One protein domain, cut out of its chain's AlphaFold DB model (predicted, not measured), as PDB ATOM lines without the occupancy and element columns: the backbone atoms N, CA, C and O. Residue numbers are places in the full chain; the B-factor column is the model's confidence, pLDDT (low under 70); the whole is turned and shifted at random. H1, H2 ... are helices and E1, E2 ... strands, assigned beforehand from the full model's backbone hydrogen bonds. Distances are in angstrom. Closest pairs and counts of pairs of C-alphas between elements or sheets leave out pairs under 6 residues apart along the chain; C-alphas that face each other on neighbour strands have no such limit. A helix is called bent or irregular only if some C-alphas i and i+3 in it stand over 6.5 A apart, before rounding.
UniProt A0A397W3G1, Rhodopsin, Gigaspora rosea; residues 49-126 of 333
ATOM      1  N   CYS A  49       9.044 173.169 -11.499       91.69
ATOM      2  CA  CYS A  49       9.947 174.149 -10.899       91.69
ATOM      3  C   CYS A  49      10.929 173.500  -9.933       91.69
ATOM      4  O   CYS A  49      12.122 173.813  -9.971       91.69
ATOM      5  N   LEU A  50      10.458 172.561  -9.113       91.19
ATOM      6  CA  LEU A  50      11.315 171.793  -8.216       91.19
ATOM      7  C   LEU A  50      12.338 170.974  -9.014       91.19
ATOM      8  O   LEU A  50      13.531 170.998  -8.705       91.19
ATOM      9  N   ASN A  51      11.894 170.320 -10.090       90.38
ATOM     10  CA  ASN A  51      12.758 169.537 -10.978       90.38
ATOM     11  C   ASN A  51      13.788 170.403 -11.725       90.38
ATOM     12  O   ASN A  51      14.961 170.020 -11.844       90.38
ATOM     13  N   ALA A  52      13.389 171.589 -12.189       91.88
ATOM     14  CA  ALA A  52      14.309 172.559 -12.772       91.88
ATOM     15  C   ALA A  52      15.340 173.035 -11.733       91.88
ATOM     16  O   ALA A  52      16.542 172.972 -11.995       91.88
ATOM     17  N   ASN A  53      14.898 173.434 -10.536       91.81
ATOM     18  CA  ASN A  53      15.775 173.903  -9.462       91.81
ATOM     19  C   ASN A  53      16.788 172.827  -9.027       91.81
ATOM     20  O   ASN A  53      17.981 173.102  -8.917       91.81
ATOM     21  N   LYS A  54      16.344 171.574  -8.885       90.88
ATOM     22  CA  LYS A  54      17.211 170.428  -8.565       90.88
ATOM     23  C   LYS A  54      18.295 170.184  -9.621       90.88
ATOM     24  O   LYS A  54      19.399 169.757  -9.297       90.88
ATOM     25  N   SER A  55      17.997 170.449 -10.891       88.81
ATOM     26  CA  SER A  55      18.972 170.263 -11.971       88.81
ATOM     27  C   SER A  55      20.110 171.284 -11.888       88.81
ATOM     28  O   SER A  55      21.264 170.939 -12.122       88.81
ATOM     29  N   ILE A  56      19.809 172.530 -11.515       91.12
ATOM     30  CA  ILE A  56      20.814 173.601 -11.417       91.12
ATOM     31  C   ILE A  56      21.509 173.684 -10.061       91.12
ATOM     32  O   ILE A  56      22.618 174.219  -9.995       91.12
ATOM     33  N   SER A  57      20.927 173.111  -9.007       89.81
ATOM     34  CA  SER A  57      21.568 173.053  -7.690       89.81
ATOM     35  C   SER A  57      22.880 172.272  -7.721       89.81
ATOM     36  O   SER A  57      23.802 172.592  -6.977       89.81
ATOM     37  N   VAL A  58      23.020 171.301  -8.631       88.38
ATOM     38  CA  VAL A  58      24.280 170.563  -8.833       88.38
ATOM     39  C   VAL A  58      25.390 171.447  -9.412       88.38
ATOM     40  O   VAL A  58      26.562 171.224  -9.124       88.38
ATOM     41  N   CYS A  59      25.036 172.507 -10.139       90.56
ATOM     42  CA  CYS A  59      25.974 173.548 -10.565       90.56
ATOM     43  C   CYS A  59      26.117 174.693  -9.539       90.56
ATOM     44  O   CYS A  59      26.748 175.706  -9.840       90.56
ATOM     45  N   GLY A  60      25.546 174.556  -8.334       88.81
ATOM     46  CA  GLY A  60      25.556 175.588  -7.292       88.81
ATOM     47  C   GLY A  60      24.619 176.769  -7.567       88.81
ATOM     48  O   GLY A  60      24.785 177.825  -6.962       88.81
ATOM     49  N   GLY A  61      23.667 176.616  -8.492       89.44
ATOM     50  CA  GLY A  61      22.664 177.633  -8.795       89.44
ATOM     51  C   GLY A  61      21.352 177.424  -8.045       89.44
ATOM     52  O   GLY A  61      21.092 176.364  -7.483       89.44
ATOM     53  N   SER A  62      20.494 178.439  -8.085       91.00
ATOM     54  CA  SER A  62      19.123 178.368  -7.581       91.00
ATOM     55  C   SER A  62      18.178 179.037  -8.568       91.00
ATOM     56  O   SER A  62      18.542 180.029  -9.207       91.00
ATOM     57  N   LEU A  63      16.988 178.462  -8.741       90.06
ATOM     58  CA  LEU A  63      16.011 178.962  -9.698       90.06
ATOM     59  C   LEU A  63      15.317 180.167  -9.079       90.06
ATOM     60  O   LEU A  63      14.477 180.021  -8.197       90.06
ATOM     61  N   ILE A  64      15.667 181.352  -9.566       85.06
ATOM     62  CA  ILE A  64      15.005 182.595  -9.187       85.06
ATOM     63  C   ILE A  64      14.179 183.043 -10.383       85.06
ATOM     64  O   ILE A  64      14.725 183.357 -11.439       85.06
ATOM     65  N   ILE A  65      12.858 183.056 -10.214       85.50
ATOM     66  CA  ILE A  65      11.937 183.598 -11.210       85.50
ATOM     67  C   ILE A  65      11.656 185.044 -10.803       85.50
ATOM     68  O   ILE A  65      11.033 185.265  -9.765       85.50
ATOM     69  N   PRO A  66      12.136 186.041 -11.560       78.56
ATOM     70  CA  PRO A  66      11.839 187.437 -11.275       78.56
ATOM     71  C   PRO A  66      10.370 187.719 -11.602       78.56
ATOM     72  O   PRO A  66       9.989 187.810 -12.767       78.56
ATOM     73  N   ILE A  67       9.534 187.849 -10.572       78.12
ATOM     74  CA  ILE A  67       8.124 188.218 -10.719       78.12
ATOM     75  C   ILE A  67       7.991 189.686 -10.313       78.12
ATOM     76  O   ILE A  67       8.185 190.024  -9.149       78.12
ATOM     77  N   ASN A  68       7.677 190.561 -11.271       71.25
ATOM     78  CA  ASN A  68       7.361 191.967 -11.012       71.25
ATOM     79  C   ASN A  68       5.865 192.204 -11.258       71.25
ATOM     80  O   ASN A  68       5.477 192.470 -12.399       71.25
ATOM     81  N   PRO A  69       5.013 192.099 -10.224       64.38
ATOM     82  CA  PRO A  69       3.593 192.397 -10.358       64.38
ATOM     83  C   PRO A  69       3.423 193.907 -10.584       64.38
ATOM     84  O   PRO A  69       3.504 194.696  -9.648       64.38
ATOM     85  N   GLY A  70       3.245 194.318 -11.844       61.91
ATOM     86  CA  GLY A  70       2.973 195.714 -12.214       61.91
ATOM     87  C   GLY A  70       3.853 196.308 -13.315       61.91
ATOM     88  O   GLY A  70       3.602 197.440 -13.719       61.91
ATOM     89  N   ASN A  71       4.850 195.579 -13.830       65.50
ATOM     90  CA  ASN A  71       5.553 195.990 -15.049       65.50
ATOM     91  C   ASN A  71       4.989 195.229 -16.265       65.50
ATOM     92  O   ASN A  71       4.703 194.036 -16.190       65.50
ATOM     93  N   ASN A  72       4.826 195.924 -17.393       67.88
ATOM     94  CA  ASN A  72       4.392 195.312 -18.658       67.88
ATOM     95  C   ASN A  72       5.577 194.715 -19.445       67.88
ATOM     96  O   ASN A  72       5.432 194.320 -20.603       67.88
ATOM     97  N   THR A  73       6.773 194.695 -18.858       76.38
ATOM     98  CA  THR A  73       8.012 194.314 -19.526       76.38
ATOM     99  C   THR A  73       8.176 192.798 -19.481       76.38
ATOM    100  O   THR A  73       8.285 192.197 -18.414       76.38
ATOM    101  N   ALA A  74       8.213 192.168 -20.656       80.00
ATOM    102  CA  ALA A  74       8.441 190.734 -20.761       80.00
ATOM    103  C   ALA A  74       9.825 190.374 -20.200       80.00
ATOM    104  O   ALA A  74      10.842 190.829 -20.725       80.00
ATOM    105  N   THR A  75       9.879 189.551 -19.151       87.12
ATOM    106  CA  THR A  75      11.145 189.001 -18.658       87.12
ATOM    107  C   THR A  75      11.392 187.656 -19.319       87.12
ATOM    108  O   THR A  75      10.621 186.713 -19.139       87.12
ATOM    109  N   ILE A  76      12.469 187.578 -20.099       87.75
ATOM    110  CA  ILE A  76      12.848 186.369 -20.830       87.75
ATOM    111  C   ILE A  76      13.938 185.640 -20.044       87.75
ATOM    112  O   ILE A  76      15.035 186.166 -19.855       87.75
ATOM    113  N   LEU A  77      13.649 184.416 -19.603       89.94
ATOM    114  CA  LEU A  77      14.640 183.536 -18.992       89.94
ATOM    115  C   LEU A  77      15.479 182.887 -20.095       89.94
ATOM    116  O   LEU A  77      14.973 182.119 -20.918       89.94
ATOM    117  N   ALA A  78      16.773 183.185 -20.083       90.31
ATOM    118  CA  ALA A  78      17.772 182.629 -20.984       90.31
ATOM    119  C   ALA A  78      19.019 182.195 -20.201       90.31
ATOM    120  O   ALA A  78      19.233 182.610 -19.061       90.31
ATOM    121  N   VAL A  79      19.855 181.366 -20.826       92.62
ATOM    122  CA  VAL A  79      21.146 180.959 -20.258       92.62
ATOM    123  C   VAL A  79      22.146 182.098 -20.430       92.62
ATOM    124  O   VAL A  79      22.457 182.488 -21.553       92.62
ATOM    125  N   THR A  80      22.656 182.628 -19.322       89.25
ATOM    126  CA  THR A  80      23.599 183.760 -19.321       89.25
ATOM    127  C   THR A  80      24.938 183.414 -18.679       89.25
ATOM    128  O   THR A  80      25.974 183.915 -19.110       89.25
ATOM    129  N   ASP A  81      24.940 182.534 -17.680       90.62
ATOM    130  CA  ASP A  81      26.136 182.163 -16.930       90.62
ATOM    131  C   ASP A  81      26.730 180.853 -17.461       90.62
ATOM    132  O   ASP A  81      26.059 179.824 -17.501       90.62
ATOM    133  N   LYS A  82      28.016 180.867 -17.827       90.25
ATOM    134  CA  LYS A  82      28.742 179.690 -18.329       90.25
ATOM    135  C   LYS A  82      28.825 178.544 -17.311       90.25
ATOM    136  O   LYS A  82      28.791 177.379 -17.705       90.25
ATOM    137  N   ARG A  83      28.946 178.841 -16.013       88.12
ATOM    138  CA  ARG A  83      28.978 177.822 -14.949       88.12
ATOM    139  C   ARG A  83      27.620 177.149 -14.809       88.12
ATOM    140  O   ARG A  83      27.555 175.931 -14.667       88.12
ATOM    141  N   LEU A  84      26.549 177.935 -14.890       91.44
ATOM    142  CA  LEU A  84      25.184 177.427 -14.791       91.44
ATOM    143  C   LEU A  84      24.733 176.729 -16.084       91.44
ATOM    144  O   LEU A  84      24.016 175.729 -16.024       91.44
ATOM    145  N   ALA A  85      25.235 177.180 -17.238       91.81
ATOM    146  CA  ALA A  85      24.975 176.614 -18.560       91.81
ATOM    147  C   ALA A  85      25.229 175.104 -18.617       91.81
ATOM    148  O   ALA A  85      24.471 174.386 -19.261       91.81
ATOM    149  N   ASN A  86      26.221 174.595 -17.880       90.25
ATOM    150  CA  ASN A  86      26.511 173.161 -17.834       90.25
ATOM    151  C   ASN A  86      25.344 172.318 -17.272       90.25
ATOM    152  O   ASN A  86      25.188 171.157 -17.639       90.25
ATOM    153  N   CYS A  87      24.494 172.903 -16.422       92.38
ATOM    154  CA  CYS A  87      23.273 172.268 -15.914       92.38
ATOM    155  C   CYS A  87      22.002 172.720 -16.649       92.38
ATOM    156  O   CYS A  87      20.982 172.035 -16.581       92.38
ATOM    157  N   GLN A  88      22.048 173.854 -17.352       93.94
ATOM    158  CA  GLN A  88      20.890 174.439 -18.034       93.94
ATOM    159  C   GLN A  88      20.770 174.028 -19.508       93.94
ATOM    160  O   GLN A  88      19.666 173.997 -20.053       93.94
ATOM    161  N   CYS A  89      21.876 173.705 -20.175       95.00
ATOM    162  CA  CYS A  89      21.927 173.437 -21.613       95.00
ATOM    163  C   CYS A  89      21.550 171.998 -21.968       95.00
ATOM    164  O   CYS A  89      22.302 171.282 -22.623       95.00
ATOM    165  N   ASN A  90      20.362 171.573 -21.542       93.75
ATOM    166  CA  ASN A  90      19.799 170.292 -21.938       93.75
ATOM    167  C   ASN A  90      18.270 170.348 -22.092       93.75
ATOM    168  O   ASN A  90      17.590 171.203 -21.517       93.75
ATOM    169  N   SER A  91      17.731 169.398 -22.852       92.38
ATOM    170  CA  SER A  91      16.307 169.294 -23.189       92.38
ATOM    171  C   SER A  91      15.409 169.095 -21.969       92.38
ATOM    172  O   SER A  91      14.335 169.689 -21.893       92.38
ATOM    173  N   GLN A  92      15.851 168.309 -20.984       92.31
ATOM    174  CA  GLN A  92      15.092 168.063 -19.755       92.31
ATOM    175  C   GLN A  92      14.925 169.338 -18.925       92.31
ATOM    176  O   GLN A  92      13.810 169.696 -18.547       92.31
ATOM    177  N   TYR A  93      16.013 170.071 -18.698       93.38
ATOM    178  CA  TYR A  93      15.960 171.338 -17.982       93.38
ATOM    179  C   TYR A  93      15.105 172.370 -18.722       93.38
ATOM    180  O   TYR A  93      14.252 172.993 -18.099       93.38
ATOM    181  N   TYR A  94      15.265 172.505 -20.044       94.38
ATOM    182  CA  TYR A  94      14.453 173.425 -20.849       94.38
ATOM    183  C   TYR A  94      12.947 173.136 -20.719       94.38
ATOM    184  O   TYR A  94      12.149 174.058 -20.529       94.38
ATOM    185  N   LYS A  95      12.547 171.858 -20.771       93.38
ATOM    186  CA  LYS A  95      11.145 171.440 -20.600       93.38
ATOM    187  C   LYS A  95      10.628 171.758 -19.201       93.38
ATOM    188  O   LYS A  95       9.584 172.390 -19.080       93.38
ATOM    189  N   ASN A  96      11.376 171.382 -18.163       92.81
ATOM    190  CA  ASN A  96      11.003 171.662 -16.775       92.81
ATOM    191  C   ASN A  96      10.903 173.166 -16.512       92.81
ATOM    192  O   ASN A  96       9.958 173.608 -15.873       92.81
ATOM    193  N   LEU A  97      11.818 173.966 -17.062       93.44
ATOM    194  CA  LEU A  97      11.781 175.420 -16.952       93.44
ATOM    195  C   LEU A  97      10.561 176.015 -17.668       93.44
ATOM    196  O   LEU A  97       9.883 176.869 -17.106       93.44
ATOM    197  N   THR A  98      10.244 175.542 -18.874       93.19
ATOM    198  CA  THR A  98       9.073 176.006 -19.638       93.19
ATOM    199  C   THR A  98       7.771 175.676 -18.910       93.19
ATOM    200  O   THR A  98       6.932 176.554 -18.703       93.19
ATOM    201  N   SER A  99       7.625 174.432 -18.448       92.00
ATOM    202  CA  SER A  99       6.477 174.008 -17.642       92.00
ATOM    203  C   SER A  99       6.417 174.750 -16.306       92.00
ATOM    204  O   SER A  99       5.338 175.123 -15.860       92.00
ATOM    205  N   CYS A 100       7.560 175.035 -15.687       92.12
ATOM    206  CA  CYS A 100       7.624 175.814 -14.459       92.12
ATOM    207  C   CYS A 100       7.129 177.249 -14.660       92.12
ATOM    208  O   CYS A 100       6.282 177.721 -13.909       92.12
ATOM    209  N   VAL A 101       7.599 177.944 -15.698       90.62
ATOM    210  CA  VAL A 101       7.150 179.314 -15.990       90.62
ATOM    211  C   VAL A 101       5.644 179.352 -16.252       90.62
ATOM    212  O   VAL A 101       4.975 180.287 -15.817       90.62
ATOM    213  N   SER A 102       5.080 178.293 -16.843       89.69
ATOM    214  CA  SER A 102       3.632 178.190 -17.041       89.69
ATOM    215  C   SER A 102       2.812 178.118 -15.738       89.69
ATOM    216  O   SER A 102       1.617 178.406 -15.761       89.69
ATOM    217  N   CYS A 103       3.438 177.803 -14.596       88.12
ATOM    218  CA  CYS A 103       2.820 177.904 -13.268       88.12
ATOM    219  C   CYS A 103       2.574 179.359 -12.834       88.12
ATOM    220  O   CYS A 103       1.702 179.616 -12.006       88.12
ATOM    221  N   TYR A 104       3.326 180.313 -13.392       84.38
ATOM    222  CA  TYR A 104       3.319 181.725 -12.990       84.38
ATOM    223  C   TYR A 104       2.685 182.656 -14.029       84.38
ATOM    224  O   TYR A 104       2.669 183.869 -13.818       84.38
ATOM    225  N   SER A 105       2.109 182.113 -15.108       79.56
ATOM    226  CA  SER A 105       1.500 182.882 -16.208       79.56
ATOM    227  C   SER A 105       0.436 183.897 -15.764       79.56
ATOM    228  O   SER A 105       0.143 184.833 -16.496       79.56
ATOM    229  N   ASN A 106      -0.142 183.732 -14.569       76.12
ATOM    230  CA  ASN A 106      -1.173 184.619 -14.028       76.12
ATOM    231  C   ASN A 106      -0.621 185.840 -13.266       76.12
ATOM    232  O   ASN A 106      -1.395 186.726 -12.915       76.12
ATOM    233  N   ILE A 107       0.682 185.879 -12.958       72.56
ATOM    234  CA  ILE A 107       1.264 186.840 -11.997       72.56
ATOM    235  C   ILE A 107       2.271 187.792 -12.671       72.56
ATOM    236  O   ILE A 107       2.585 188.850 -12.127       72.56
ATOM    237  N   GLY A 108       2.760 187.475 -13.874       73.06
ATOM    238  CA  GLY A 108       3.671 188.356 -14.604       73.06
ATOM    239  C   GLY A 108       3.941 187.920 -16.042       73.06
ATOM    240  O   GLY A 108       3.683 186.781 -16.422       73.06
ATOM    241  N   ASN A 109       4.500 188.836 -16.838       82.50
ATOM    242  CA  ASN A 109       4.901 188.577 -18.223       82.50
ATOM    243  C   ASN A 109       6.284 187.904 -18.263       82.50
ATOM    244  O   ASN A 109       7.281 188.506 -18.661       82.50
ATOM    245  N   VAL A 110       6.367 186.675 -17.761       88.00
ATOM    246  CA  VAL A 110       7.610 185.898 -17.712       88.00
ATOM    247  C   VAL A 110       7.534 184.776 -18.740       88.00
ATOM    248  O   VAL A 110       6.548 184.048 -18.798       88.00
ATOM    249  N   SER A 111       8.573 184.628 -19.557       91.06
ATOM    250  CA  SER A 111       8.647 183.577 -20.576       91.06
ATOM    251  C   SER A 111      10.053 182.997 -20.662       91.06
ATOM    252  O   SER A 111      11.033 183.637 -20.289       91.06
ATOM    253  N   VAL A 112      10.165 181.759 -21.134       93.06
ATOM    254  CA  VAL A 112      11.463 181.166 -21.477       93.06
ATOM    255  C   VAL A 112      11.803 181.567 -22.908       93.06
ATOM    256  O   VAL A 112      10.915 181.600 -23.763       93.06
ATOM    257  N   ALA A 113      13.076 181.866 -23.177       93.75
ATOM    258  CA  ALA A 113      13.548 182.094 -24.540       93.75
ATOM    259  C   ALA A 113      13.141 180.929 -25.458       93.75
ATOM    260  O   ALA A 113      13.120 179.773 -25.030       93.75
ATOM    261  N   ASN A 114      12.848 181.220 -26.729       95.25
ATOM    262  CA  ASN A 114      12.513 180.177 -27.694       95.25
ATOM    263  C   ASN A 114      13.635 179.127 -27.768       95.25
ATOM    264  O   ASN A 114      14.811 179.461 -27.629       95.25
ATOM    265  N   LEU A 115      13.291 177.864 -28.036       94.56
ATOM    266  CA  LEU A 115      14.249 176.757 -28.068       94.56
ATOM    267  C   LEU A 115      15.475 177.040 -28.952       94.56
ATOM    268  O   LEU A 115      16.585 176.654 -28.588       94.56
ATOM    269  N   ASN A 116      15.305 177.714 -30.091       96.06
ATOM    270  CA  ASN A 116      16.422 178.042 -30.982       96.06
ATOM    271  C   ASN A 116      17.358 179.096 -30.375       96.06
ATOM    272  O   ASN A 116      18.581 178.944 -30.437       96.06
ATOM    273  N   ASP A 117      16.800 180.118 -29.730       95.94
ATOM    274  CA  ASP A 117      17.573 181.161 -29.050       95.94
ATOM    275  C   ASP A 117      18.263 180.607 -27.806       95.94
ATOM    276  O   ASP A 117      19.428 180.905 -27.549       95.94
ATOM    277  N   TYR A 118      17.577 179.727 -27.078       95.88
ATOM    278  CA  TYR A 118      18.116 179.022 -25.924       95.88
ATOM    279  C   TYR A 118      19.313 178.143 -26.316       95.88
ATOM    280  O   TYR A 118      20.378 178.220 -25.699       95.88
ATOM    281  N   LYS A 119      19.179 177.357 -27.394       95.69
ATOM    282  CA  LYS A 119      20.286 176.573 -27.969       95.69
ATOM    283  C   LYS A 119      21.436 177.474 -28.413       95.69
ATOM    284  O   LYS A 119      22.589 177.185 -28.106       95.69
ATOM    285  N   SER A 120      21.123 178.586 -29.072       95.88
ATOM    286  CA  SER A 120      22.127 179.555 -29.519       95.88
ATOM    287  C   SER A 120      22.880 180.183 -28.345       95.88
ATOM    288  O   SER A 120      24.097 180.351 -28.420       95.88
ATOM    289  N   ALA A 121      22.197 180.493 -27.241       95.94
ATOM    290  CA  ALA A 121      22.816 180.992 -26.015       95.94
ATOM    291  C   ALA A 121      23.784 179.962 -25.406       95.94
ATOM    292  O   ALA A 121      24.912 180.309 -25.064       95.94
ATOM    293  N   CYS A 122      23.398 178.683 -25.370       95.75
ATOM    294  CA  CYS A 122      24.278 177.591 -24.946       95.75
ATOM    295  C   CYS A 122      25.550 177.497 -25.803       95.75
ATOM    296  O   CYS A 122      26.663 177.479 -25.270       95.75
ATOM    297  N   THR A 123      25.403 177.528 -27.131       95.00
ATOM    298  CA  THR A 123      26.542 177.489 -28.059       95.00
ATOM    299  C   THR A 123      27.454 178.705 -27.900       95.00
ATOM    300  O   THR A 123      28.673 178.540 -27.895       95.00
ATOM    301  N   LYS A 124      26.899 179.907 -27.689       96.62
ATOM    302  CA  LYS A 124      27.682 181.129 -27.412       96.62
ATOM    303  C   LYS A 124      28.546 181.004 -26.153       96.62
ATOM    304  O   LYS A 124      29.626 181.582 -26.100       96.62
ATOM    305  N   LEU A 125      28.104 180.227 -25.164       95.44
ATOM    306  CA  LEU A 125      28.859 179.948 -23.935       95.44
ATOM    307  C   LEU A 125      29.835 178.762 -24.074       95.44
ATOM    308  O   LEU A 125      30.574 178.459 -23.133       95.44
ATOM    309  N   GLY A 126      29.874 178.115 -25.243       94.31
ATOM    310  CA  GLY A 126      30.728 176.963 -25.531       94.31
ATOM    311  C   GLY A 126      30.213 175.642 -24.959       94.31
ATOM    312  O   GLY A 126      31.003 174.713 -24.803       94.31
TER     313      GLY A 126
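What this domain is: This is residues 49 to 126 of the 333 residues of the protein "Rhodopsin" of Gigaspora rosea (UniProt A0A397W3G1). What does the model look like? A pair of short parallel strands, E1 and E2, has the longest helix, H3, packed beside E2, while H1 packs on another side of H3 and also meets H2; H4 lies near H2 and H3 without clear contact. The long unnamed stretch of residues 58 to 74 runs from H1 out to one end of the domain and folds back into E1. What is it made of? The 78 printed residues hold four named helices and two named strands in the order H1 E1 H2 H3 E2 H4, with the class mostly helix. How large is its outline? It is compact, with a radius of gyration of the C-alphas of 12.2 A, and only just elongated, with spans of 35 by 24 by 17 A.

Where its parts are: Where are the strands? E1 is residues 75 to 77, 6.5 A long from first to last C-alpha, beginning at C-alpha 75 at (11.145, 189.001, -18.658), and E2 is residues 110 to 112, 7.2 A. Where are the helices? H3 is residues 91 to 102, 16.7 A; H1 is residues 49 to 57, 12.1 A, beginning at C-alpha 49 at (9.947, 174.149, -10.899). H2 is residues 82 to 88, 9.5 A, and is neither bent nor irregular, but only just: C-alphas 83 and 86 are 6.0 A apart. H4 is residues 115 to 124, 14.1 A, ending at C-alpha 124 at (27.682, 181.129, -27.412).

How they stand to each other: How do the strands pair? E1 and E2 are parallel neighbours at 29 degrees, with N 77 and O 111 at 2.8 A and N 111 and O 75 at 3.0 A, within hydrogen-bond range. E1, H2, H3 and E2 form a strand-helix-strand unit, two parallel neighbour strands with helices between, and its crossover is right-handed. What is near H3? Its closest C-alphas to E2 are those of Thr 98 and Val 112, 6.0 A. H1 touches H3, closest at the C-alphas of Cys 49 and Cys 100, 4.6 A, at a steep tilt of 45 degrees, opposite ways. Where are H2 and H4? H1 touches H2, closest at the C-alphas of Ile 56 and Cys 87, 5.3 A. H2 and H4 are close but not clearly touching, with the C-alphas of Ala 85 and Cys 122 closest at 6.5 A; H1 and H4 are apart. Are the helix backbones complete? In H1, H3 and H4 every O i to N i+4 pair is within hydrogen-bond range; in H2 it is 1 of 3, beside 2 of 4 O i to N i+3 pairs.

The domain as a whole: How far does it reach? The two C-alphas farthest apart are those of Gly 70 and Gly 126, 36.0 A. Are there cuts or long links? The printed part has no cut, and the link from H1 to E1, 17 residues, is long. Where is confidence low? The mean pLDDT of the printed part is 88.4, and residues 69 to 72 are under 70.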